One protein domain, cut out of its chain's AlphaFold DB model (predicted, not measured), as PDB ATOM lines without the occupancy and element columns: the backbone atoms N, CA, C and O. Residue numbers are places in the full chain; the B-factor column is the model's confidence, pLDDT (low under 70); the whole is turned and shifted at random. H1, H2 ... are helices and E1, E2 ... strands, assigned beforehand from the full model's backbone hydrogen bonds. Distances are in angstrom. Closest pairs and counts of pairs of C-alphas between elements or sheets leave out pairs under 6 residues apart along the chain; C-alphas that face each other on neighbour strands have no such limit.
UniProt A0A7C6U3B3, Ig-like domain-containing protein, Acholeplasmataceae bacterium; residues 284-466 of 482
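Overview. This is residues 284 to 466 of the 482 residues of the protein "Ig-like domain-containing protein" of Acholeplasmataceae bacterium (UniProt A0A7C6U3B3). A single wide, twisted sheet of eleven strands makes a curved wall that curls round the long helix H1, while H2, H3 and H4 follow one another in a chain along the same open side. H1 and H3 cover one face of the wall, in two layers, and the other face is bare of named helices. The printed part has 183 residues, with four named helices and eleven named strands in the order H1, E1 to E6, H2, H3, H4, E7 to E11; the class is mixed, helices and strands. The sheet runs E6, E5, E4, E3, E2, E1, E11, E10, E9, E8, E7, all antiparallel, and consists of two meanders, E1 to E6 and E7 to E11, each strand the antiparallel neighbour of the one before. The whole is compact, with a radius of gyration of the C-alphas of 17.7 A, and spans 49 by 37 by 32 A.

Arrangement. H1, residues 284 to 299, is on the sheet; the C-alpha of its Tyr 297 is 5.6 A from that of Gly 303 in E1, residues 302 to 311, the closest of the two elements. E1 and E2, residues 314 to 325, form a hairpin, their directions at 165 degrees, with N 307 and O 318 within hydrogen-bond range at 2.8 A. E2 and E3, residues 328 to 337, form the next hairpin, with N 321 and O 333 at 2.9 A, and E3 bends by 56 degrees at residue 331. Hairpins follow with E4, residues 342 to 347, where N 334 and O 344 are 2.9 A apart, with E5, residues 350 to 355, where N 345 and O 352 are 2.9 A apart, and with the edge strand E6, residues 358 to 360, where N 358 and O 355 are 2.9 A apart. H2, residues 366 to 375, is not on the sheet and is apart from H1. H2 and H3, residues 378 to 388, only just touch, with 3 pairs of C-alphas within 8 A, and only at the corner, closest at Lys 373 and Ser 379, 5.5 A. H3 is on the same face as H1 at a height over the sheet of 9.8 A, and on the local plane its line and that of E1 stand at 84 degrees, across the strands. H1 and H3 are close but not clearly touching, with the closest C-alphas, Ala 294 and Leu 386, 7.6 A apart, at a shallow tilt of 24 degrees, opposite ways. H4, residues 392 to 396, only grazes the sheet; it only just touches H1, with 3 pairs of C-alphas within 8 A, by residues 284 to 287 of H1 alone, closest at Lys 287 and Phe 395, 6.5 A. The edge strand E7, residues 398 to 404, forms a hairpin with E8, residues 407 to 412, N 401 and O 409 being 2.9 A apart. E9, residues 429 to 437, pairs with E8 through N 410 and O 432, 2.8 A, and with E10, residues 440 to 449, through N 433 and O 445, 2.8 A. E11, residues 456 to 462, is the neighbour of E10, with N 446 and O 458 at 2.8 A, and of E1, with N 308 and O 459 at 2.9 A. In H1, H2, H3 and H4 every O i to N i+4 pair is within hydrogen-bond range.

Along the chain. H1 begins at C-alpha 284, (158.787, 244.502, 206.028), and is 22.3 A long. E1 measures 30.6 A, E2 36.7 A, E3 26.8 A, E9 26.7 A, E10 27.2 A and E11 20.2 A. H3 is 14.9 A long and H2 13.5 A. E11 ends at C-alpha 462, (171.250, 254.266, 218.491).

Size, cuts and confidence. The C-alphas farthest apart are those of Gln 361 and Gly 402, 50.9 A. The printed part has no cut, and its long link is residues 413 to 428, between E8 and E9. The mean pLDDT of the printed part is 70.6; 77 residues are under 70, among them residues 346 to 390.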
ATOM      1  N   GLU A 284     157.757 245.538 206.186       78.81
ATOM      2  CA  GLU A 284     158.787 244.502 206.028       78.81
ATOM      3  C   GLU A 284     160.205 245.083 206.083       78.81
ATOM      4  O   GLU A 284     161.068 244.580 206.811       78.81
ATOM      5  N   ASN A 285     160.445 246.206 205.395       79.44
ATOM      6  CA  ASN A 285     161.733 246.899 205.467       79.44
ATOM      7  C   ASN A 285     162.006 247.411 206.886       79.44
ATOM      8  O   ASN A 285     163.150 247.393 207.337       79.44
ATOM      9  N   LEU A 286     160.970 247.848 207.608       83.12
ATOM     10  CA  LEU A 286     161.077 248.312 208.984       83.12
ATOM     11  C   LEU A 286     161.525 247.184 209.915       83.12
ATOM     12  O   LEU A 286     162.517 247.347 210.626       83.12
ATOM     13  N   LYS A 287     160.844 246.034 209.865       82.81
ATOM     14  CA  LYS A 287     161.212 244.823 210.610       82.81
ATOM     15  C   LYS A 287     162.665 244.433 210.332       82.81
ATOM     16  O   LYS A 287     163.448 244.254 211.264       82.81
ATOM     17  N   SER A 288     163.048 244.356 209.055       80.69
ATOM     18  CA  SER A 288     164.412 243.999 208.645       80.69
ATOM     19  C   SER A 288     165.461 244.981 209.183       80.69
ATOM     20  O   SER A 288     166.434 244.563 209.817       80.69
ATOM     21  N   ARG A 289     165.240 246.293 209.029       80.19
ATOM     22  CA  ARG A 289     166.187 247.335 209.465       80.19
ATOM     23  C   ARG A 289     166.336 247.402 210.981       80.19
ATOM     24  O   ARG A 289     167.462 247.507 211.467       80.19
ATOM     25  N   ILE A 290     165.241 247.307 211.734       80.31
ATOM     26  CA  ILE A 290     165.311 247.275 213.201       80.31
ATOM     27  C   ILE A 290     166.096 246.042 213.669       80.31
ATOM     28  O   ILE A 290     166.998 246.167 214.502       80.31
ATOM     29  N   ASN A 291     165.821 244.872 213.085       78.50
ATOM     30  CA  ASN A 291     166.532 243.633 213.400       78.50
ATOM     31  C   ASN A 291     168.024 243.721 213.082       78.50
ATOM     32  O   ASN A 291     168.853 243.355 213.919       78.50
ATOM     33  N   GLN A 292     168.376 244.216 211.895       78.25
ATOM     34  CA  GLN A 292     169.760 244.369 211.459       78.25
ATOM     35  C   GLN A 292     170.530 245.313 212.380       78.25
ATOM     36  O   GLN A 292     171.610 244.954 212.845       78.25
ATOM     37  N   ILE A 293     169.973 246.488 212.680       77.00
ATOM     38  CA  ILE A 293     170.632 247.487 213.527       77.00
ATOM     39  C   ILE A 293     170.810 246.930 214.936       77.00
ATOM     40  O   ILE A 293     171.932 246.885 215.436       77.00
ATOM     41  N   ALA A 294     169.754 246.408 215.557       75.00
ATOM     42  CA  ALA A 294     169.868 245.843 216.896       75.00
ATOM     43  C   ALA A 294     170.870 244.679 216.972       75.00
ATOM     44  O   ALA A 294     171.609 244.562 217.949       75.00
ATOM     45  N   ASN A 295     170.929 243.826 215.945       72.25
ATOM     46  CA  ASN A 295     171.911 242.747 215.881       72.25
ATOM     47  C   ASN A 295     173.333 243.269 215.639       72.25
ATOM     48  O   ASN A 295     174.243 242.782 216.296       72.25
ATOM     49  N   SER A 296     173.524 244.264 214.767       73.69
ATOM     50  CA  SER A 296     174.828 244.890 214.500       73.69
ATOM     51  C   SER A 296     175.446 245.466 215.768       73.69
ATOM     52  O   SER A 296     176.619 245.235 216.033       73.69
ATOM     53  N   TYR A 297     174.650 246.149 216.589       70.50
ATOM     54  CA  TYR A 297     175.084 246.602 217.906       70.50
ATOM     55  C   TYR A 297     175.464 245.397 218.789       70.50
ATOM     56  O   TYR A 297     176.587 245.326 219.273       70.50
ATOM     57  N   ASN A 298     174.611 244.375 218.897       64.56
ATOM     58  CA  ASN A 298     174.906 243.186 219.711       64.56
ATOM     59  C   ASN A 298     176.145 242.371 219.274       64.56
ATOM     60  O   ASN A 298     176.700 241.654 220.107       64.56
ATOM     61  N   THR A 299     176.559 242.426 218.003       60.66
ATOM     62  CA  THR A 299     177.672 241.619 217.456       60.66
ATOM     63  C   THR A 299     178.917 242.426 217.060       60.66
ATOM     64  O   THR A 299     179.934 241.826 216.716       60.66
ATOM     65  N   SER A 300     178.872 243.761 217.101       65.31
ATOM     66  CA  SER A 300     179.999 244.645 216.764       65.31
ATOM     67  C   SER A 300     181.102 244.624 217.829       65.31
ATOM     68  O   SER A 300     180.825 244.525 219.023       65.31
ATOM     69  N   LEU A 301     182.356 244.833 217.395       62.31
ATOM     70  CA  LEU A 301     183.532 245.032 218.258       62.31
ATOM     71  C   LEU A 301     183.390 246.240 219.206       62.31
ATOM     72  O   LEU A 301     184.089 246.306 220.202       62.31
ATOM     73  N   THR A 302     182.484 247.190 218.958       69.31
ATOM     74  CA  THR A 302     182.185 248.313 219.873       69.31
ATOM     75  C   THR A 302     180.767 248.837 219.648       69.31
ATOM     76  O   THR A 302     180.351 248.931 218.490       69.31
ATOM     77  N   GLY A 303     180.056 249.257 220.700       74.81
ATOM     78  CA  GLY A 303     178.727 249.869 220.575       74.81
ATOM     79  C   GLY A 303     178.286 250.714 221.777       74.81
ATOM     80  O   GLY A 303     178.733 250.502 222.908       74.81
ATOM     81  N   PHE A 304     177.393 251.678 221.517       79.88
ATOM     82  CA  PHE A 304     176.764 252.540 222.522       79.88
ATOM     83  C   PHE A 304     175.261 252.712 222.245       79.88
ATOM     84  O   PHE A 304     174.870 253.140 221.157       79.88
ATOM     85  N   ILE A 305     174.414 252.381 223.221       79.50
ATOM     86  CA  ILE A 305     172.956 252.546 223.132       79.50
ATOM     87  C   ILE A 305     172.423 253.255 224.373       79.50
ATOM     88  O   ILE A 305     172.895 253.034 225.493       79.50
ATOM     89  N   LYS A 306     171.402 254.086 224.182       83.25
ATOM     90  CA  LYS A 306     170.684 254.740 225.274       83.25
ATOM     91  C   LYS A 306     169.237 254.300 225.279       83.25
ATOM     92  O   LYS A 306     168.582 254.244 224.244       83.25
ATOM     93  N   MET A 307     168.742 253.999 226.465       79.00
ATOM     94  CA  MET A 307     167.392 253.532 226.695       79.00
ATOM     95  C   MET A 307     166.702 254.418 227.705       79.00
ATOM     96  O   MET A 307     167.233 254.692 228.779       79.00
ATOM     97  N   LYS A 308     165.484 254.828 227.381       81.06
ATOM     98  CA  LYS A 308     164.657 255.628 228.274       81.06
ATOM     99  C   LYS A 308     163.287 254.987 228.398       81.06
ATOM    100  O   LYS A 308     162.618 254.792 227.390       81.06
ATOM    101  N   ALA A 309     162.873 254.713 229.625       77.94
ATOM    102  CA  ALA A 309     161.524 254.303 229.979       77.94
ATOM    103  C   ALA A 309     160.841 255.443 230.735       77.94
ATOM    104  O   ALA A 309     161.461 256.078 231.588       77.94
ATOM    105  N   ALA A 310     159.570 255.690 230.457       78.00
ATOM    106  CA  ALA A 310     158.738 256.577 231.252       78.00
ATOM    107  C   ALA A 310     157.403 255.898 231.546       78.00
ATOM    108  O   ALA A 310     156.807 255.290 230.653       78.00
ATOM    109  N   LEU A 311     156.942 256.011 232.788       72.75
ATOM    110  CA  LEU A 311     155.617 255.579 233.218       72.75
ATOM    111  C   LEU A 311     154.993 256.705 234.044       72.75
ATOM    112  O   LEU A 311     155.333 256.884 235.210       72.75
ATOM    113  N   GLY A 312     154.090 257.482 233.441       74.50
ATOM    114  CA  GLY A 312     153.647 258.734 234.061       74.50
ATOM    115  C   GLY A 312     154.806 259.733 234.180       74.50
ATOM    116  O   GLY A 312     155.496 259.977 233.191       74.50
ATOM    117  N   ASP A 313     155.018 260.291 235.376       74.00
ATOM    118  CA  ASP A 313     156.082 261.276 235.648       74.00
ATOM    119  C   ASP A 313     157.451 260.636 235.958       74.00
ATOM    120  O   ASP A 313     158.480 261.317 235.920       74.00
ATOM    121  N   ASP A 314     157.489 259.330 236.243       73.75
ATOM    122  CA  ASP A 314     158.724 258.616 236.558       73.75
ATOM    123  C   ASP A 314     159.492 258.276 235.278       73.75
ATOM    124  O   ASP A 314     158.985 257.590 234.385       73.75
ATOM    125  N   VAL A 315     160.747 258.732 235.203       75.62
ATOM    126  CA  VAL A 315     161.642 258.499 234.064       75.62
ATOM    127  C   VAL A 315     162.849 257.690 234.511       75.62
ATOM    128  O   VAL A 315     163.643 258.135 235.341       75.62
ATOM    129  N   LEU A 316     163.025 256.525 233.893       75.06
ATOM    130  CA  LEU A 316     164.231 255.723 233.990       75.06
ATOM    131  C   LEU A 316     165.078 255.933 232.735       75.06
ATOM    132  O   LEU A 316     164.605 255.714 231.621       75.06
ATOM    133  N   ASN A 317     166.331 256.344 232.904       78.88
ATOM    134  CA  ASN A 317     167.284 256.487 231.808       78.88
ATOM    135  C   ASN A 317     168.490 255.577 232.041       78.88
ATOM    136  O   ASN A 317     169.058 255.538 233.125       78.88
ATOM    137  N   THR A 318     168.880 254.848 231.014       76.88
ATOM    138  CA  THR A 318     169.752 253.690 231.112       76.88
ATOM    139  C   THR A 318     170.672 253.710 229.895       76.88
ATOM    140  O   THR A 318     170.210 253.618 228.763       76.88
ATOM    141  N   GLU A 319     171.978 253.855 230.099       80.75
ATOM    142  CA  GLU A 319     172.964 253.977 229.016       80.75
ATOM    143  C   GLU A 319     173.941 252.795 229.039       80.75
ATOM    144  O   GLU A 319     174.485 252.473 230.097       80.75
ATOM    145  N   PHE A 320     174.182 252.168 227.883       75.56
ATOM    146  CA  PHE A 320     175.099 251.033 227.724       75.56
ATOM    147  C   PHE A 320     176.221 251.352 226.766       75.56
ATOM    148  O   PHE A 320     175.962 251.694 225.617       75.56
ATOM    149  N   ALA A 321     177.449 251.113 227.207       76.88
ATOM    150  CA  ALA A 321     178.644 251.094 226.380       76.88
ATOM    151  C   ALA A 321     179.284 249.707 226.453       76.88
ATOM    152  O   ALA A 321     179.450 249.166 227.545       76.88
ATOM    153  N   TYR A 322     179.669 249.129 225.322       70.44
ATOM    154  CA  TYR A 322     180.390 247.858 225.310       70.44
ATOM    155  C   TYR A 322     181.434 247.786 224.196       70.44
ATOM    156  O   TYR A 322     181.339 248.453 223.166       70.44
ATOM    157  N   ASN A 323     182.442 246.956 224.438       68.44
ATOM    158  CA  ASN A 323     183.558 246.659 223.553       68.44
ATOM    159  C   ASN A 323     183.727 245.136 223.496       68.44
ATOM    160  O   ASN A 323     183.810 244.472 224.533       68.44
ATOM    161  N   TYR A 324     183.747 244.582 222.295       60.62
ATOM    162  CA  TYR A 324     183.798 243.162 221.985       60.62
ATOM    163  C   TYR A 324     185.112 242.859 221.250       60.62
ATOM    164  O   TYR A 324     185.596 243.651 220.447       60.62
ATOM    165  N   SER A 325     185.708 241.705 221.525       60.19
ATOM    166  CA  SER A 325     186.836 241.155 220.765       60.19
ATOM    167  C   SER A 325     186.494 239.773 220.227       60.19
ATOM    168  O   SER A 325     185.438 239.237 220.542       60.19
ATOM    169  N   GLU A 326     187.397 239.148 219.471       50.88
ATOM    170  CA  GLU A 326     187.217 237.783 218.946       50.88
ATOM    171  C   GLU A 326     186.807 236.741 220.015       50.88
ATOM    172  O   GLU A 326     186.264 235.695 219.668       50.88
ATOM    173  N   THR A 327     187.023 237.019 221.309       49.56
ATOM    174  CA  THR A 327     186.698 236.120 222.429       49.56
ATOM    175  C   THR A 327     185.473 236.518 223.265       49.56
ATOM    176  O   THR A 327     185.181 235.832 224.244       49.56
ATOM    177  N   GLY A 328     184.755 237.598 222.933       54.19
ATOM    178  CA  GLY A 328     183.573 238.052 223.683       54.19
ATOM    179  C   GLY A 328     183.599 239.528 224.090       54.19
ATOM    180  O   GLY A 328     184.453 240.296 223.653       54.19
ATOM    181  N   ILE A 329     182.659 239.928 224.955       57.81
ATOM    182  CA  ILE A 329     182.601 241.286 225.521       57.81
ATOM    183  C   ILE A 329     183.799 241.480 226.462       57.81
ATOM    184  O   ILE A 329     183.847 240.890 227.542       57.81
ATOM    185  N   ASN A 330     184.753 242.314 226.053       60.09
ATOM    186  CA  ASN A 330     185.931 242.664 226.846       60.09
ATOM    187  C   ASN A 330     185.620 243.747 227.877       60.09
ATOM    188  O   ASN A 330     186.148 243.703 228.989       60.09
ATOM    189  N   GLU A 331     184.775 244.711 227.501       66.38
ATOM    190  CA  GLU A 331     184.367 245.814 228.366       66.38
ATOM    191  C   GLU A 331     182.858 246.036 228.251       66.38
ATOM    192  O   GLU A 331     182.322 246.121 227.148       66.38
ATOM    193  N   LEU A 332     182.168 246.140 229.385       70.88
ATOM    194  CA  LEU A 332     180.754 246.518 229.455       70.88
ATOM    195  C   LEU A 332     180.601 247.577 230.532       70.88
ATOM    196  O   LEU A 332     181.062 247.387 231.653       70.88
ATOM    197  N   MET A 333     179.928 248.669 230.211       73.06
ATOM    198  CA  MET A 333     179.548 249.704 231.152       73.06
ATOM    199  C   MET A 333     178.064 249.994 231.028       73.06
ATOM    200  O   MET A 333     177.533 250.153 229.930       73.06
ATOM    201  N   TYR A 334     177.414 250.091 232.177       74.62
ATOM    202  CA  TYR A 334     176.032 250.509 232.294       74.62
ATOM    203  C   TYR A 334     175.921 251.661 233.288       74.62
ATOM    204  O   TYR A 334     176.510 251.596 234.370       74.62
ATOM    205  N   LYS A 335     175.138 252.680 232.932       75.88
ATOM    206  CA  LYS A 335     174.735 253.781 233.807       75.88
ATOM    207  C   LYS A 335     173.211 253.846 233.913       75.88
ATOM    208  O   LYS A 335     172.538 254.102 232.917       75.88
ATOM    209  N   GLN A 336     172.685 253.674 235.125       74.56
ATOM    210  CA  GLN A 336     171.279 253.928 235.456       74.56
ATOM    211  C   GLN A 336     171.118 255.328 236.038       74.56
ATOM    212  O   GLN A 336     171.836 255.703 236.960       74.56
ATOM    213  N   VAL A 337     170.143 256.074 235.540       68.31
ATOM    214  CA  VAL A 337     169.735 257.389 236.028       68.31
ATOM    215  C   VAL A 337     168.248 257.315 236.376       68.31
ATOM    216  O   VAL A 337     167.415 256.974 235.538       68.31
ATOM    217  N   GLY A 338     167.940 257.610 237.638       70.19
ATOM    218  CA  GLY A 338     166.611 257.555 238.251       70.19
ATOM    219  C   GLY A 338     166.664 258.190 239.644       70.19
ATOM    220  O   GLY A 338     167.360 259.186 239.835       70.19
ATOM    221  N   THR A 339     165.993 257.604 240.640       58.41
ATOM    222  CA  THR A 339     166.076 258.061 242.045       58.41
ATOM    223  C   THR A 339     167.433 257.778 242.711       58.41
ATOM    224  O   THR A 339     167.772 258.437 243.692       58.41
ATOM    225  N   THR A 340     168.234 256.863 242.156       61.31
ATOM    226  CA  THR A 340     169.622 256.555 242.551       61.31
ATOM    227  C   THR A 340     170.480 256.297 241.307       61.31
ATOM    228  O   THR A 340     170.042 255.585 240.403       61.31
ATOM    229  N   GLU A 341     171.686 256.883 241.247       66.94
ATOM    230  CA  GLU A 341     172.643 256.659 240.150       66.94
ATOM    231  C   GLU A 341     173.575 255.486 240.483       66.94
ATOM    232  O   GLU A 341     174.286 255.505 241.494       66.94
ATOM    233  N   SER A 342     173.599 254.492 239.592       66.25
ATOM    234  CA  SER A 342     174.437 253.296 239.721       66.25
ATOM    235  C   SER A 342     175.204 253.038 238.429       66.25
ATOM    236  O   SER A 342     174.628 253.087 237.336       66.25
ATOM    237  N   HIS A 343     176.500 252.745 238.552       70.69
ATOM    238  CA  HIS A 343     177.373 252.340 237.449       70.69
ATOM    239  C   HIS A 343     177.863 250.910 237.658       70.69
ATOM    240  O   HIS A 343     178.348 250.560 238.736       70.69
ATOM    241  N   ILE A 344     177.783 250.096 236.610       69.06
ATOM    242  CA  ILE A 344     178.333 248.736 236.584       69.06
ATOM    243  C   ILE A 344     179.378 248.677 235.482       69.06
ATOM    244  O   ILE A 344     179.124 249.147 234.375       69.06
ATOM    245  N   TYR A 345     180.535 248.096 235.779       71.31
ATOM    246  CA  TYR A 345     181.624 247.937 234.826       71.31
ATOM    247  C   TYR A 345     182.148 246.505 234.805       71.31
ATOM    248  O   TYR A 345     182.357 245.916 235.861       71.31
ATOM    249  N   VAL A 346     182.396 245.959 233.619       65.31
ATOM    250  CA  VAL A 346     183.032 244.656 233.407       65.31
ATOM    251  C   VAL A 346     184.347 244.862 232.667       65.31
ATOM    252  O   VAL A 346     184.348 245.525 231.635       65.31
ATOM    253  N   LYS A 347     185.442 244.288 233.173       67.25
ATOM    254  CA  LYS A 347     186.767 244.252 232.526       67.25
ATOM    255  C   LYS A 347     187.529 243.016 232.949       67.25
ATOM    256  O   LYS A 347     187.496 242.662 234.126       67.25
ATOM    257  N   ASP A 348     188.220 242.369 232.012       63.06
ATOM    258  CA  ASP A 348     189.030 241.172 232.281       63.06
ATOM    259  C   ASP A 348     188.240 240.092 233.055       63.06
ATOM    260  O   ASP A 348     188.743 239.486 234.000       63.06
ATOM    261  N   GLN A 349     186.965 239.893 232.687       59.28
ATOM    262  CA  GLN A 349     186.010 238.983 233.348       59.28
ATOM    263  C   GLN A 349     185.682 239.318 234.819       59.28
ATOM    264  O   GLN A 349     185.166 238.476 235.554       59.28
ATOM    265  N   LYS A 350     185.955 240.542 235.277       61.66
ATOM    266  CA  LYS A 350     185.598 241.034 236.616       61.66
ATOM    267  C   LYS A 350     184.544 242.117 236.519       61.66
ATOM    268  O   LYS A 350     184.617 242.954 235.627       61.66
ATOM    269  N   VAL A 351     183.608 242.123 237.464       61.59
ATOM    270  CA  VAL A 351     182.544 243.127 237.553       61.59
ATOM    271  C   VAL A 351     182.792 244.058 238.739       61.59
ATOM    272  O   VAL A 351     183.201 243.617 239.812       61.59
ATOM    273  N   TYR A 352     182.523 245.342 238.542       68.38
ATOM    274  CA  TYR A 352     182.710 246.428 239.492       68.38
ATOM    275  C   TYR A 352     181.412 247.229 239.584       68.38
ATOM    276  O   TYR A 352     180.784 247.498 238.561       68.38
ATOM    277  N   MET A 353     181.024 247.631 240.795       65.38
ATOM    278  CA  MET A 353     179.863 248.493 241.018       65.38
ATOM    279  C   MET A 353     180.298 249.795 241.692       65.38
ATOM    280  O   MET A 353     181.046 249.779 242.674       65.38
ATOM    281  N   LEU A 354     179.822 250.921 241.165       63.56
ATOM    282  CA  LEU A 354     179.839 252.217 241.834       63.56
ATOM    283  C   LEU A 354     178.392 252.647 242.053       63.56
ATOM    284  O   LEU A 354     177.670 252.910 241.097       63.56
ATOM    285  N   GLU A 355     177.979 252.758 243.307       60.16
ATOM    286  CA  GLU A 355     176.680 253.317 243.676       60.16
ATOM    287  C   GLU A 355     176.930 254.608 244.455       60.16
ATOM    288  O   GLU A 355     177.666 254.599 245.443       60.16
ATOM    289  N   ASN A 356     176.383 255.739 243.995       54.53
ATOM    290  CA  ASN A 356     176.525 257.042 244.668       54.53
ATOM    291  C   ASN A 356     177.976 257.403 245.077       54.53
ATOM    292  O   ASN A 356     178.215 257.934 246.161       54.53
ATOM    293  N   ALA A 357     178.960 257.090 244.223       50.34
ATOM    294  CA  ALA A 357     180.400 257.287 244.461       50.34
ATOM    295  C   ALA A 357     181.028 256.469 245.618       50.34
ATOM    296  O   ALA A 357     182.194 256.690 245.962       50.34
ATOM    297  N   VAL A 358     180.316 255.489 246.183       49.94
ATOM    298  CA  VAL A 358     180.857 254.522 247.151       49.94
ATOM    299  C   VAL A 358     181.345 253.274 246.401       49.94
ATOM    300  O   VAL A 358     180.590 252.642 245.666       49.94
ATOM    301  N   LYS A 359     182.633 252.928 246.565       56.59
ATOM    302  CA  LYS A 359     183.280 251.772 245.912       56.59
ATOM    303  C   LYS A 359     183.052 250.495 246.745       56.59
ATOM    304  O   LYS A 359     183.462 250.462 247.903       56.59
ATOM    305  N   GLY A 360     182.447 249.451 246.167       52.34
ATOM    306  CA  GLY A 360     182.234 248.139 246.808       52.34
ATOM    307  C   GLY A 360     182.707 246.965 245.938       52.34
ATOM    308  O   GLY A 360     182.674 247.055 244.712       52.34
ATOM    309  N   GLN A 361     183.172 245.870 246.560       49.16
ATOM    310  CA  GLN A 361     183.704 244.677 245.884       49.16
ATOM    311  C   GLN A 361     182.906 243.425 246.272       49.16
ATOM    312  O   GLN A 361     182.910 243.041 247.435       49.16
ATOM    313  N   SER A 362     182.317 242.760 245.277       46.56
ATOM    314  CA  SER A 362     182.038 241.317 245.287       46.56
ATOM    315  C   SER A 362     182.161 240.800 243.848       46.56
ATOM    316  O   SER A 362     181.548 241.396 242.960       46.56
ATOM    317  N   PRO A 363     182.936 239.732 243.566       47.75
ATOM    318  CA  PRO A 363     182.772 239.002 242.317       47.75
ATOM    319  C   PRO A 363     181.367 238.402 242.308       47.75
ATOM    320  O   PRO A 363     180.948 237.791 243.287       47.75
ATOM    321  N   LEU A 364     180.641 238.587 241.215       45.03
ATOM    322  CA  LEU A 364     179.314 238.007 241.079       45.03
ATOM    323  C   LEU A 364     179.478 236.555 240.660       45.03
ATOM    324  O   LEU A 364     180.149 236.251 239.675       45.03
ATOM    325  N   SER A 365     178.868 235.649 241.407       51.88
ATOM    326  CA  SER A 365     178.628 234.281 240.964       51.88
ATOM    327  C   SER A 365     177.871 234.269 239.623       51.88
ATOM    328  O   SER A 365     177.134 235.211 239.334       51.88
ATOM    329  N   PRO A 366     177.948 233.196 238.811       48.22
ATOM    330  CA  PRO A 366     177.137 233.065 237.592       48.22
ATOM    331  C   PRO A 366     175.628 233.256 237.835       48.22
ATOM    332  O   PRO A 366     174.904 233.760 236.973       48.22
ATOM    333  N   SER A 367     175.152 232.903 239.035       51.41
ATOM    334  CA  SER A 367     173.804 233.212 239.509       51.41
ATOM    335  C   SER A 367     173.598 234.699 239.758       51.41
ATOM    336  O   SER A 367     172.577 235.207 239.330       51.41
ATOM    337  N   GLU A 368     174.537 235.411 240.383       49.66
ATOM    338  CA  GLU A 368     174.447 236.859 240.609       49.66
ATOM    339  C   GLU A 368     174.646 237.672 239.322       49.66
ATOM    340  O   GLU A 368     174.065 238.737 239.192       49.66
ATOM    341  N   GLU A 369     175.392 237.165 238.338       47.69
ATOM    342  CA  GLU A 369     175.516 237.728 236.988       47.69
ATOM    343  C   GLU A 369     174.206 237.573 236.199       47.69
ATOM    344  O   GLU A 369     173.710 238.529 235.598       47.69
ATOM    345  N   THR A 370     173.601 236.381 236.245       48.34
ATOM    346  CA  THR A 370     172.257 236.118 235.694       48.34
ATOM    347  C   THR A 370     171.201 236.944 236.428       48.34
ATOM    348  O   THR A 370     170.295 237.501 235.808       48.34
ATOM    349  N   MET A 371     171.356 237.080 237.742       47.44
ATOM    350  CA  MET A 371     170.506 237.888 238.595       47.44
ATOM    351  C   MET A 371     170.710 239.371 238.304       47.44
ATOM    352  O   MET A 371     169.714 240.034 238.186       47.44
ATOM    353  N   LEU A 372     171.905 239.916 238.062       42.91
ATOM    354  CA  LEU A 372     172.092 241.324 237.665       42.91
ATOM    355  C   LEU A 372     171.476 241.635 236.304       42.91
ATOM    356  O   LEU A 372     170.839 242.676 236.140       42.91
ATOM    357  N   LYS A 373     171.625 240.708 235.350       44.62
ATOM    358  CA  LYS A 373     170.946 240.748 234.048       44.62
ATOM    359  C   LYS A 373     169.416 240.800 234.238       44.62
ATOM    360  O   LYS A 373     168.753 241.626 233.614       44.62
ATOM    361  N   GLN A 374     168.860 240.013 235.168       47.38
ATOM    362  CA  GLN A 374     167.422 239.993 235.498       47.38
ATOM    363  C   GLN A 374     166.932 241.090 236.481       47.38
ATOM    364  O   GLN A 374     165.794 241.529 236.362       47.38
ATOM    365  N   GLN A 375     167.746 241.548 237.434       40.78
ATOM    366  CA  GLN A 375     167.383 242.319 238.642       40.78
ATOM    367  C   GLN A 375     167.523 243.825 238.438       40.78
ATOM    368  O   GLN A 375     166.765 244.581 239.036       40.78
ATOM    369  N   TYR A 376     168.433 244.271 237.565       43.94
ATOM    370  CA  TYR A 376     168.552 245.690 237.195       43.94
ATOM    371  C   TYR A 376     167.776 246.017 235.914       43.94
ATOM    372  O   TYR A 376     167.939 247.087 235.337       43.94
ATOM    373  N   GLY A 377     166.920 245.091 235.459       43.41
ATOM    374  CA  GLY A 377     165.873 245.335 234.465       43.41
ATOM    375  C   GLY A 377     166.357 245.535 233.033       43.41
ATOM    376  O   GLY A 377     165.550 245.493 232.121       43.41
ATOM    377  N   VAL A 378     167.655 245.687 232.802       41.19
ATOM    378  CA  VAL A 378     168.246 245.983 231.497       41.19
ATOM    379  C   VAL A 378     167.994 244.896 230.468       41.19
ATOM    380  O   VAL A 378     167.422 245.185 229.422       41.19
ATOM    381  N   SER A 379     168.425 243.652 230.704       45.62
ATOM    382  CA  SER A 379     168.262 242.625 229.673       45.62
ATOM    383  C   SER A 379     166.798 242.230 229.566       45.62
ATOM    384  O   SER A 379     166.361 241.901 228.479       45.62
ATOM    385  N   ALA A 380     166.020 242.322 230.646       47.19
ATOM    386  CA  ALA A 380     164.581 242.092 230.606       47.19
ATOM    387  C   ALA A 380     163.851 243.168 229.787       47.19
ATOM    388  O   ALA A 380     163.093 242.817 228.900       47.19
ATOM    389  N   PHE A 381     164.130 244.453 230.001       43.72
ATOM    390  CA  PHE A 381     163.473 245.583 229.339       43.72
ATOM    391  C   PHE A 381     163.971 245.801 227.905       43.72
ATOM    392  O   PHE A 381     163.168 245.961 226.990       43.72
ATOM    393  N   THR A 382     165.287 245.726 227.681       48.19
ATOM    394  CA  THR A 382     165.894 245.761 226.337       48.19
ATOM    395  C   THR A 382     165.479 244.553 225.532       48.19
ATOM    396  O   THR A 382     165.110 244.725 224.382       48.19
ATOM    397  N   SER A 383     165.483 243.345 226.110       52.41
ATOM    398  CA  SER A 383     165.000 242.171 225.379       52.41
ATOM    399  C   SER A 383     163.492 242.184 225.237       52.41
ATOM    400  O   SER A 383     163.034 241.714 224.221       52.41
ATOM    401  N   GLN A 384     162.700 242.732 226.160       53.78
ATOM    402  CA  GLN A 384     161.255 242.886 225.947       53.78
ATOM    403  C   GLN A 384     160.989 243.838 224.783       53.78
ATOM    404  O   GLN A 384     160.340 243.439 223.829       53.78
ATOM    405  N   MET A 385     161.572 245.038 224.789       51.81
ATOM    406  CA  MET A 385     161.467 245.994 223.680       51.81
ATOM    407  C   MET A 385     162.013 245.459 222.364       51.81
ATOM    408  O   MET A 385     161.394 245.636 221.320       51.81
ATOM    409  N   LEU A 386     163.169 244.803 222.406       56.31
ATOM    410  CA  LEU A 386     163.794 244.233 221.227       56.31
ATOM    411  C   LEU A 386     163.069 242.972 220.754       56.31
ATOM    412  O   LEU A 386     163.068 242.718 219.561       56.31
ATOM    413  N   ASN A 387     162.436 242.207 221.644       63.16
ATOM    414  CA  ASN A 387     161.564 241.092 221.284       63.16
ATOM    415  C   ASN A 387     160.271 241.612 220.671       63.16
ATOM    416  O   ASN A 387     159.873 241.082 219.649       63.16
ATOM    417  N   TYR A 388     159.663 242.677 221.201       62.22
ATOM    418  CA  TYR A 388     158.542 243.347 220.534       62.22
ATOM    419  C   TYR A 388     158.949 243.825 219.142       62.22
ATOM    420  O   TYR A 388     158.241 243.599 218.171       62.22
ATOM    421  N   ALA A 389     160.155 244.379 219.029       59.25
ATOM    422  CA  ALA A 389     160.745 244.775 217.763       59.25
ATOM    423  C   ALA A 389     161.413 243.626 216.972       59.25
ATOM    424  O   ALA A 389     162.092 243.890 215.984       59.25
ATOM    425  N   LYS A 390     161.219 242.364 217.368       65.44
ATOM    426  CA  LYS A 390     161.631 241.148 216.638       65.44
ATOM    427  C   LYS A 390     160.453 240.214 216.360       65.44
ATOM    428  O   LYS A 390     160.590 239.328 215.521       65.44
ATOM    429  N   ASP A 391     159.328 240.398 217.053       73.88
ATOM    430  CA  ASP A 391     158.131 239.580 216.929       73.88
ATOM    431  C   ASP A 391     157.462 239.874 215.588       73.88
ATOM    432  O   ASP A 391     156.964 240.969 215.321       73.88
ATOM    433  N   GLU A 392     157.482 238.874 214.719       75.88
ATOM    434  CA  GLU A 392     156.868 238.932 213.404       75.88
ATOM    435  C   GLU A 392     155.380 239.292 213.478       75.88
ATOM    436  O   GLU A 392     154.925 240.120 212.687       75.88
ATOM    437  N   SER A 393     154.648 238.777 214.470       80.06
ATOM    438  CA  SER A 393     153.230 239.092 214.664       80.06
ATOM    439  C   SER A 393     153.007 240.556 215.046       80.06
ATOM    440  O   SER A 393     151.987 241.132 214.667       80.06
ATOM    441  N   PHE A 394     153.941 241.188 215.763       82.81
ATOM    442  CA  PHE A 394     153.843 242.609 216.113       82.81
ATOM    443  C   PHE A 394     153.934 243.491 214.868       82.81
ATOM    444  O   PHE A 394     153.050 244.314 214.639       82.81
ATOM    445  N   PHE A 395     154.944 243.283 214.022       83.88
ATOM    446  CA  PHE A 395     155.131 244.111 212.826       83.88
ATOM    447  C   PHE A 395     154.061 243.917 211.761       83.88
ATOM    448  O   PHE A 395     153.682 244.889 211.112       83.88
ATOM    449  N   LEU A 396     153.568 242.690 211.585       82.31
ATOM    450  CA  LEU A 396     152.529 242.398 210.594       82.31
ATOM    451  C   LEU A 396     151.188 243.073 210.921       82.31
ATOM    452  O   LEU A 396     150.406 243.334 210.012       82.31
ATOM    453  N   ASN A 397     150.932 243.371 212.198       84.50
ATOM    454  CA  ASN A 397     149.695 244.009 212.653       84.50
ATOM    455  C   ASN A 397     149.805 245.539 212.818       84.50
ATOM    456  O   ASN A 397     148.822 246.185 213.188       84.50
ATOM    457  N   LEU A 398     150.972 246.136 212.554       87.56
ATOM    458  CA  LEU A 398     151.127 247.589 212.546       87.56
ATOM    459  C   LEU A 398     150.481 248.209 211.296       87.56
ATOM    460  O   LEU A 398     150.634 247.720 210.182       87.56
ATOM    461  N   SER A 399     149.820 249.347 211.477       88.00
ATOM    462  CA  SER A 399     149.298 250.216 210.420       88.00
ATOM    463  C   SER A 399     150.132 251.494 210.357       88.00
ATOM    464  O   SER A 399     150.394 252.099 211.392       88.00
ATOM    465  N   LEU A 400     150.570 251.915 209.168       88.75
ATOM    466  CA  LEU A 400     151.285 253.186 208.993       88.75
ATOM    467  C   LEU A 400     150.298 254.355 209.113       88.75
ATOM    468  O   LEU A 400     149.394 254.488 208.293       88.75
ATOM    469  N   GLU A 401     150.516 255.223 210.097       88.94
ATOM    470  CA  GLU A 401     149.680 256.403 210.348       88.94
ATOM    471  C   GLU A 401     150.193 257.641 209.598       88.94
ATOM    472  O   GLU A 401     149.410 258.507 209.207       88.94
ATOM    473  N   GLY A 402     151.506 257.731 209.358       88.19
ATOM    474  CA  GLY A 402     152.096 258.815 208.576       88.19
ATOM    475  C   GLY A 402     153.594 259.012 208.795       88.19
ATOM    476  O   GLY A 402     154.224 258.335 209.607       88.19
ATOM    477  N   GLU A 403     154.154 259.969 208.053       89.25
ATOM    478  CA  GLU A 403     155.556 260.387 208.127       89.25
ATOM    479  C   GLU A 403     155.642 261.914 208.254       89.25
ATOM    480  O   GLU A 403     154.995 262.644 207.498       89.25
ATOM    481  N   ALA A 404     156.460 262.398 209.189       88.69
ATOM    482  CA  ALA A 404     156.776 263.815 209.340       88.69
ATOM    483  C   ALA A 404     158.236 264.002 209.777       88.69
ATOM    484  O   ALA A 404     158.663 263.423 210.768       88.69
ATOM    485  N   GLU A 405     159.000 264.818 209.041       87.62
ATOM    486  CA  GLU A 405     160.396 265.171 209.375       87.62
ATOM    487  C   GLU A 405     161.315 263.951 209.644       87.62
ATOM    488  O   GLU A 405     162.171 263.985 210.524       87.62
ATOM    489  N   GLY A 406     161.139 262.856 208.889       86.19
ATOM    490  CA  GLY A 406     161.917 261.616 209.054       86.19
ATOM    491  C   GLY A 406     161.481 260.739 210.237       86.19
ATOM    492  O   GLY A 406     162.160 259.763 210.566       86.19
ATOM    493  N   ILE A 407     160.358 261.082 210.875       89.38
ATOM    494  CA  ILE A 407     159.685 260.285 211.901       89.38
ATOM    495  C   ILE A 407     158.523 259.541 211.247       89.38
ATOM    496  O   ILE A 407     157.596 260.156 210.722       89.38
ATOM    497  N   TYR A 408     158.570 258.215 211.307       90.19
ATOM    498  CA  TYR A 408     157.539 257.311 210.809       90.19
ATOM    499  C   TYR A 408     156.716 256.811 211.989       90.19
ATOM    500  O   TYR A 408     157.276 256.204 212.905       90.19
ATOM    501  N   THR A 409     155.408 257.051 211.976       90.25
ATOM    502  CA  THR A 409     154.499 256.639 213.051       90.25
ATOM    503  C   THR A 409     153.619 255.494 212.581       90.25
ATOM    504  O   THR A 409     152.950 255.585 211.554       90.25
ATOM    505  N   PHE A 410     153.583 254.430 213.372       91.19
ATOM    506  CA  PHE A 410     152.733 253.268 213.157       91.19
ATOM    507  C   PHE A 410     151.823 253.060 214.364       91.19
ATOM    508  O   PHE A 410     152.230 253.357 215.485       91.19
ATOM    509  N   ALA A 411     150.629 252.518 214.156       88.88
ATOM    510  CA  ALA A 411     149.693 252.139 215.209       88.88
ATOM    511  C   ALA A 411     149.435 250.631 215.199       88.88
ATOM    512  O   ALA A 411     149.381 250.012 214.139       88.88
ATOM    513  N   LEU A 412     149.241 250.041 216.375       86.25
ATOM    514  CA  LEU A 412     148.804 248.654 216.528       86.25
ATOM    515  C   LEU A 412     147.364 248.625 217.046       86.25
ATOM    516  O   LEU A 412     147.085 249.167 218.119       86.25
ATOM    517  N   ASN A 413     146.468 247.945 216.327       79.81
ATOM    518  CA  ASN A 413     145.139 247.631 216.846       79.81
ATOM    519  C   ASN A 413     145.220 246.404 217.770       79.81
ATOM    520  O   ASN A 413     145.456 245.282 217.324       79.81
ATOM    521  N   LEU A 414     145.004 246.631 219.067       78.06
ATOM    522  CA  LEU A 414     145.066 245.586 220.090       78.06
ATOM    523  C   LEU A 414     143.923 244.566 219.992       78.06
ATOM    524  O   LEU A 414     144.075 243.455 220.487       78.06
ATOM    525  N   GLU A 415     142.802 244.905 219.351       76.50
ATOM    526  CA  GLU A 415     141.683 243.972 219.154       76.50
ATOM    527  C   GLU A 415     142.014 242.870 218.142       76.50
ATOM    528  O   GLU A 415     141.448 241.779 218.206       76.50
ATOM    529  N   THR A 416     142.910 243.157 217.196       75.44
ATOM    530  CA  THR A 416     143.255 242.255 216.088       75.44
ATOM    531  C   THR A 416     144.611 241.576 216.260       75.44
ATOM    532  O   THR A 416     144.967 240.739 215.439       75.44
ATOM    533  N   TYR A 417     145.370 241.919 217.303       83.56
ATOM    534  CA  TYR A 417     146.675 241.327 217.580       83.56
ATOM    535  C   TYR A 417     146.540 239.929 218.213       83.56
ATOM    536  O   TYR A 417     145.920 239.777 219.264       83.56
ATOM    537  N   ASP A 418     147.157 238.914 217.601       77.69
ATOM    538  CA  ASP A 418     147.042 237.495 217.981       77.69
ATOM    539  C   ASP A 418     148.368 236.843 218.428       77.69
ATOM    540  O   ASP A 418     148.425 235.631 218.655       77.69
ATOM    541  N   GLY A 419     149.439 237.634 218.568       76.12
ATOM    542  CA  GLY A 419     150.776 237.137 218.897       76.12
ATOM    543  C   GLY A 419     150.871 236.464 220.274       76.12
ATOM    544  O   GLY A 419     150.168 236.813 221.224       76.12
ATOM    545  N   ALA A 420     151.784 235.496 220.395       62.12
ATOM    546  CA  ALA A 420     151.860 234.568 221.531       62.12
ATOM    547  C   ALA A 420     152.208 235.215 222.887       62.12
ATOM    548  O   ALA A 420     151.926 234.628 223.933       62.12
ATOM    549  N   THR A 421     152.819 236.403 222.899       62.09
ATOM    550  CA  THR A 421     153.148 237.128 224.135       62.09
ATOM    551  C   THR A 421     153.043 238.636 223.945       62.09
ATOM    552  O   THR A 421     153.845 239.221 223.221       62.09
ATOM    553  N   PHE A 422     152.094 239.279 224.628       59.94
ATOM    554  CA  PHE A 422     151.982 240.738 224.682       59.94
ATOM    555  C   PHE A 422     151.136 241.149 225.909       59.94
ATOM    556  O   PHE A 422     149.916 241.254 225.824       59.94
ATOM    557  N   ASP A 423     151.760 241.288 227.091       57.62
ATOM    558  CA  ASP A 423     151.043 241.634 228.336       57.62
ATOM    559  C   ASP A 423     150.856 243.155 228.479       57.62
ATOM    560  O   ASP A 423     151.813 243.914 228.645       57.62
ATOM    561  N   LEU A 424     149.596 243.585 228.392       56.12
ATOM    562  CA  LEU A 424     149.144 244.975 228.330       56.12
ATOM    563  C   LEU A 424     147.976 245.254 229.279       56.12
ATOM    564  O   LEU A 424     147.063 246.011 228.940       56.12
ATOM    565  N   ALA A 425     147.946 244.645 230.462       54.78
ATOM    566  CA  ALA A 425     146.862 244.913 231.404       54.78
ATOM    567  C   ALA A 425     146.663 246.438 231.620       54.78
ATOM    568  O   ALA A 425     147.518 247.128 232.181       54.78
ATOM    569  N   GLY A 426     145.527 246.965 231.138       62.03
ATOM    570  CA  GLY A 426     145.141 248.377 231.241       62.03
ATOM    571  C   GLY A 426     145.689 249.332 230.168       62.03
ATOM    572  O   GLY A 426     145.873 250.504 230.500       62.03
ATOM    573  N   LYS A 427     145.984 248.870 228.941       73.88
ATOM    574  CA  LYS A 427     146.418 249.697 227.791       73.88
ATOM    575  C   LYS A 427     145.338 249.757 226.701       73.88
ATOM    576  O   LYS A 427     144.714 248.738 226.433       73.88
ATOM    577  N   ASP A 428     145.165 250.910 226.053       76.06
ATOM    578  CA  ASP A 428     144.112 251.118 225.039       76.06
ATOM    579  C   ASP A 428     144.649 251.285 223.610       76.06
ATOM    580  O   ASP A 428     143.935 251.014 222.650       76.06
ATOM    581  N   ALA A 429     145.902 251.720 223.445       81.75
ATOM    582  CA  ALA A 429     146.537 251.851 222.135       81.75
ATOM    583  C   ALA A 429     148.064 251.802 222.230       81.75
ATOM    584  O   ALA A 429     148.654 252.169 223.255       81.75
ATOM    585  N   ILE A 430     148.700 251.400 221.127       84.12
ATOM    586  CA  ILE A 430     150.154 251.389 220.971       84.12
ATOM    587  C   ILE A 430     150.534 252.055 219.662       84.12
ATOM    588  O   ILE A 430     149.920 251.797 218.629       84.12
ATOM    589  N   SER A 431     151.579 252.875 219.715       87.00
ATOM    590  CA  SER A 431     152.234 253.403 218.525       87.00
ATOM    591  C   SER A 431     153.739 253.175 218.564       87.00
ATOM    592  O   SER A 431     154.353 253.164 219.632       87.00
ATOM    593  N   LEU A 432     154.317 252.967 217.386       88.62
ATOM    594  CA  LEU A 432     155.750 252.851 217.167       88.62
ATOM    595  C   LEU A 432     156.200 254.045 216.330       88.62
ATOM    596  O   LEU A 432     155.741 254.225 215.206       88.62
ATOM    597  N   GLU A 433     157.103 254.844 216.874       91.19
ATOM    598  CA  GLU A 433     157.732 255.961 216.186       91.19
ATOM    599  C   GLU A 433     159.178 255.610 215.861       91.19
ATOM    600  O   GLU A 433     159.975 255.272 216.738       91.19
ATOM    601  N   VAL A 434     159.524 255.688 214.583       89.75
ATOM    602  CA  VAL A 434     160.855 255.357 214.081       89.75
ATOM    603  C   VAL A 434     161.453 256.612 213.489       89.75
ATOM    604  O   VAL A 434     160.885 257.200 212.578       89.75
ATOM    605  N   THR A 435     162.593 257.041 214.011       91.25
ATOM    606  CA  THR A 435     163.330 258.194 213.493       91.25
ATOM    607  C   THR A 435     164.478 257.707 212.626       91.25
ATOM    608  O   THR A 435     165.299 256.903 213.084       91.25
ATOM    609  N   ALA A 436     164.556 258.204 211.392       87.00
ATOM    610  CA  ALA A 436     165.677 257.960 210.495       87.00
ATOM    611  C   ALA A 436     166.419 259.260 210.161       87.00
ATOM    612  O   ALA A 436     165.806 260.282 209.866       87.00
ATOM    613  N   ILE A 437     167.750 259.206 210.184       83.69
ATOM    614  CA  ILE A 437     168.644 260.301 209.785       83.69
ATOM    615  C   ILE A 437     169.543 259.751 208.680       83.69
ATOM    616  O   ILE A 437     170.149 258.695 208.856       83.69
ATOM    617  N   ASP A 438     169.580 260.422 207.526       81.31
ATOM    618  CA  ASP A 438     170.394 260.040 206.359       81.31
ATOM    619  C   ASP A 438     170.245 258.564 205.934       81.31
ATOM    620  O   ASP A 438     171.201 257.901 205.539       81.31
ATOM    621  N   GLY A 439     169.026 258.020 206.030       73.75
ATOM    622  CA  GLY A 439     168.744 256.633 205.652       73.75
ATOM    623  C   GLY A 439     169.111 255.581 206.708       73.75
ATOM    624  O   GLY A 439     168.930 254.392 206.453       73.75
ATOM    625  N   ALA A 440     169.531 255.967 207.917       80.19
ATOM    626  CA  ALA A 440     169.784 255.061 209.044       80.19
ATOM    627  C   ALA A 440     168.794 255.298 210.197       80.19
ATOM    628  O   ALA A 440     168.485 256.443 210.520       80.19
ATOM    629  N   ILE A 441     168.295 254.230 210.838       84.88
ATOM    630  CA  ILE A 441     167.427 254.365 212.024       84.88
ATOM    631  C   ILE A 441     168.287 254.831 213.200       84.88
ATOM    632  O   ILE A 441     169.228 254.144 213.595       84.88
ATOM    633  N   SER A 442     167.946 255.984 213.767       88.06
ATOM    634  CA  SER A 442     168.649 256.590 214.901       88.06
ATOM    635  C   SER A 442     167.897 256.417 216.219       88.06
ATOM    636  O   SER A 442     168.520 256.356 217.277       88.06
ATOM    637  N   LYS A 443     166.566 256.300 216.183       89.62
ATOM    638  CA  LYS A 443     165.733 256.140 217.380       89.62
ATOM    639  C   LYS A 443     164.485 255.312 217.084       89.62
ATOM    640  O   LYS A 443     163.864 255.475 216.038       89.62
ATOM    641  N   ILE A 444     164.111 254.451 218.026       87.94
ATOM    642  CA  ILE A 444     162.844 253.711 218.035       87.94
ATOM    643  C   ILE A 444     162.128 254.037 219.340       87.94
ATOM    644  O   ILE A 444     162.700 253.852 220.413       87.94
ATOM    645  N   GLU A 445     160.889 254.506 219.268       88.12
ATOM    646  CA  GLU A 445     160.072 254.855 220.427       88.12
ATOM    647  C   GLU A 445     158.726 254.126 220.380       88.12
ATOM    648  O   GLU A 445     157.926 254.314 219.473       88.12
ATOM    649  N   LEU A 446     158.475 253.279 221.374       84.94
ATOM    650  CA  LEU A 446     157.187 252.645 221.610       84.94
ATOM    651  C   LEU A 446     156.397 253.510 222.589       84.94
ATOM    652  O   LEU A 446     156.827 253.716 223.727       84.94
ATOM    653  N   LYS A 447     155.230 253.988 222.173       85.69
ATOM    654  CA  LYS A 447     154.299 254.735 223.019       85.69
ATOM    655  C   LYS A 447     153.080 253.887 223.305       85.69
ATOM    656  O   LYS A 447     152.500 253.280 222.408       85.69
ATOM    657  N   ILE A 448     152.675 253.884 224.563       82.00
ATOM    658  CA  ILE A 448     151.542 253.123 225.062       82.00
ATOM    659  C   ILE A 448     150.611 254.093 225.789       82.00
ATOM    660  O   ILE A 448     151.017 254.739 226.760       82.00
ATOM    661  N   ALA A 449     149.367 254.181 225.331       80.38
ATOM    662  CA  ALA A 449     148.368 255.089 225.883       80.38
ATOM    663  C   ALA A 449     147.335 254.346 226.741       80.38
ATOM    664  O   ALA A 449     146.858 253.275 226.356       80.38
ATOM    665  N   ASN A 450     146.968 254.958 227.874       76.44
ATOM    666  CA  ASN A 450     145.908 254.483 228.768       76.44
ATOM    667  C   ASN A 450     144.821 255.547 228.928       76.44
ATOM    668  O   ASN A 450     145.108 256.721 229.162       76.44
ATOM    669  N   SER A 451     143.574 255.106 228.962       71.81
ATOM    670  CA  SER A 451     142.354 255.872 229.240       71.81
ATOM    671  C   SER A 451     142.355 256.498 230.632       71.81
ATOM    672  O   SER A 451     141.729 257.532 230.846       71.81
ATOM    673  N   ASN A 452     143.131 255.933 231.560       69.62
ATOM    674  CA  ASN A 452     143.331 256.464 232.910       69.62
ATOM    675  C   ASN A 452     144.309 257.660 232.967       69.62
ATOM    676  O   ASN A 452     144.606 258.149 234.055       69.62
ATOM    677  N   GLY A 453     144.841 258.122 231.826       64.50
ATOM    678  CA  GLY A 453     145.741 259.279 231.726       64.50
ATOM    679  C   GLY A 453     147.224 258.985 231.989       64.50
ATOM    680  O   GLY A 453     148.051 259.886 231.880       64.50
ATOM    681  N   THR A 454     147.587 257.739 232.312       67.25
ATOM    682  CA  THR A 454     148.986 257.313 232.486       67.25
ATOM    683  C   THR A 454     149.553 256.796 231.166       67.25
ATOM    684  O   THR A 454     149.285 255.659 230.777       67.25
ATOM    685  N   ASN A 455     150.364 257.602 230.487       77.25
ATOM    686  CA  ASN A 455     151.072 257.156 229.288       77.25
ATOM    687  C   ASN A 455     152.398 256.494 229.669       77.25
ATOM    688  O   ASN A 455     153.109 256.954 230.566       77.25
ATOM    689  N   GLY A 456     152.704 255.388 228.998       77.69
ATOM    690  CA  GLY A 456     154.006 254.739 229.058       77.69
ATOM    691  C   GLY A 456     154.755 254.989 227.758       77.69
ATOM    692  O   GLY A 456     154.160 254.928 226.685       77.69
ATOM    693  N   SER A 457     156.050 255.252 227.830       81.38
ATOM    694  CA  SER A 457     156.882 255.310 226.631       81.38
ATOM    695  C   SER A 457     158.211 254.641 226.877       81.38
ATOM    696  O   SER A 457     158.822 254.849 227.926       81.38
ATOM    697  N   THR A 458     158.696 253.933 225.876       77.69
ATOM    698  CA  THR A 458     160.050 253.414 225.868       77.69
ATOM    699  C   THR A 458     160.737 253.838 224.592       77.69
ATOM    700  O   THR A 458     160.206 253.611 223.513       77.69
ATOM    701  N   SER A 459     161.937 254.398 224.699       85.19
ATOM    702  CA  SER A 459     162.770 254.707 223.542       85.19
ATOM    703  C   SER A 459     164.135 254.044 223.631       85.19
ATOM    704  O   SER A 459     164.708 253.911 224.715       85.19
ATOM    705  N   ILE A 460     164.629 253.632 222.469       82.06
ATOM    706  CA  ILE A 460     165.989 253.165 222.233       82.06
ATOM    707  C   ILE A 460     166.611 254.127 221.223       82.06
ATOM    708  O   ILE A 460     166.105 254.276 220.112       82.06
ATOM    709  N   GLU A 461     167.695 254.781 221.616       87.38
ATOM    710  CA  GLU A 461     168.498 255.656 220.767       87.38
ATOM    711  C   GLU A 461     169.800 254.935 220.390       87.38
ATOM    712  O   GLU A 461     170.566 254.494 221.256       87.38
ATOM    713  N   PHE A 462     170.037 254.817 219.084       82.31
ATOM    714  CA  PHE A 462     171.250 254.266 218.491       82.31
ATOM    715  C   PHE A 462     172.227 255.409 218.248       82.31
ATOM    716  O   PHE A 462     172.097 256.176 217.296       82.31
ATOM    717  N   LEU A 463     173.198 255.547 219.145       80.69
ATOM    718  CA  LEU A 463     174.048 256.735 219.211       80.69
ATOM    719  C   LEU A 463     175.339 256.613 218.383       80.69
ATOM    720  O   LEU A 463     176.123 257.558 218.333       80.69
ATOM    721  N   GLY A 464     175.540 255.481 217.702       72.62
ATOM    722  CA  GLY A 464     176.659 255.216 216.797       72.62
ATOM    723  C   GLY A 464     177.561 254.061 217.251       72.62
ATOM    724  O   GLY A 464     177.544 253.633 218.406       72.62
ATOM    725  N   LEU A 465     178.380 253.561 216.321       69.31
ATOM    726  CA  LEU A 465     179.461 252.605 216.590       69.31
ATOM    727  C   LEU A 465     180.768 253.379 216.858       69.31
ATOM    728  O   LEU A 465     181.065 254.331 216.138       69.31
ATOM    729  N   GLY A 466     181.562 252.982 217.862       66.12
ATOM    730  CA  GLY A 466     182.862 253.602 218.167       66.12
ATOM    731  C   GLY A 466     183.089 253.920 219.649       66.12
ATOM    732  O   GLY A 466     182.531 253.265 220.527       66.12
TER     733      GLY A 466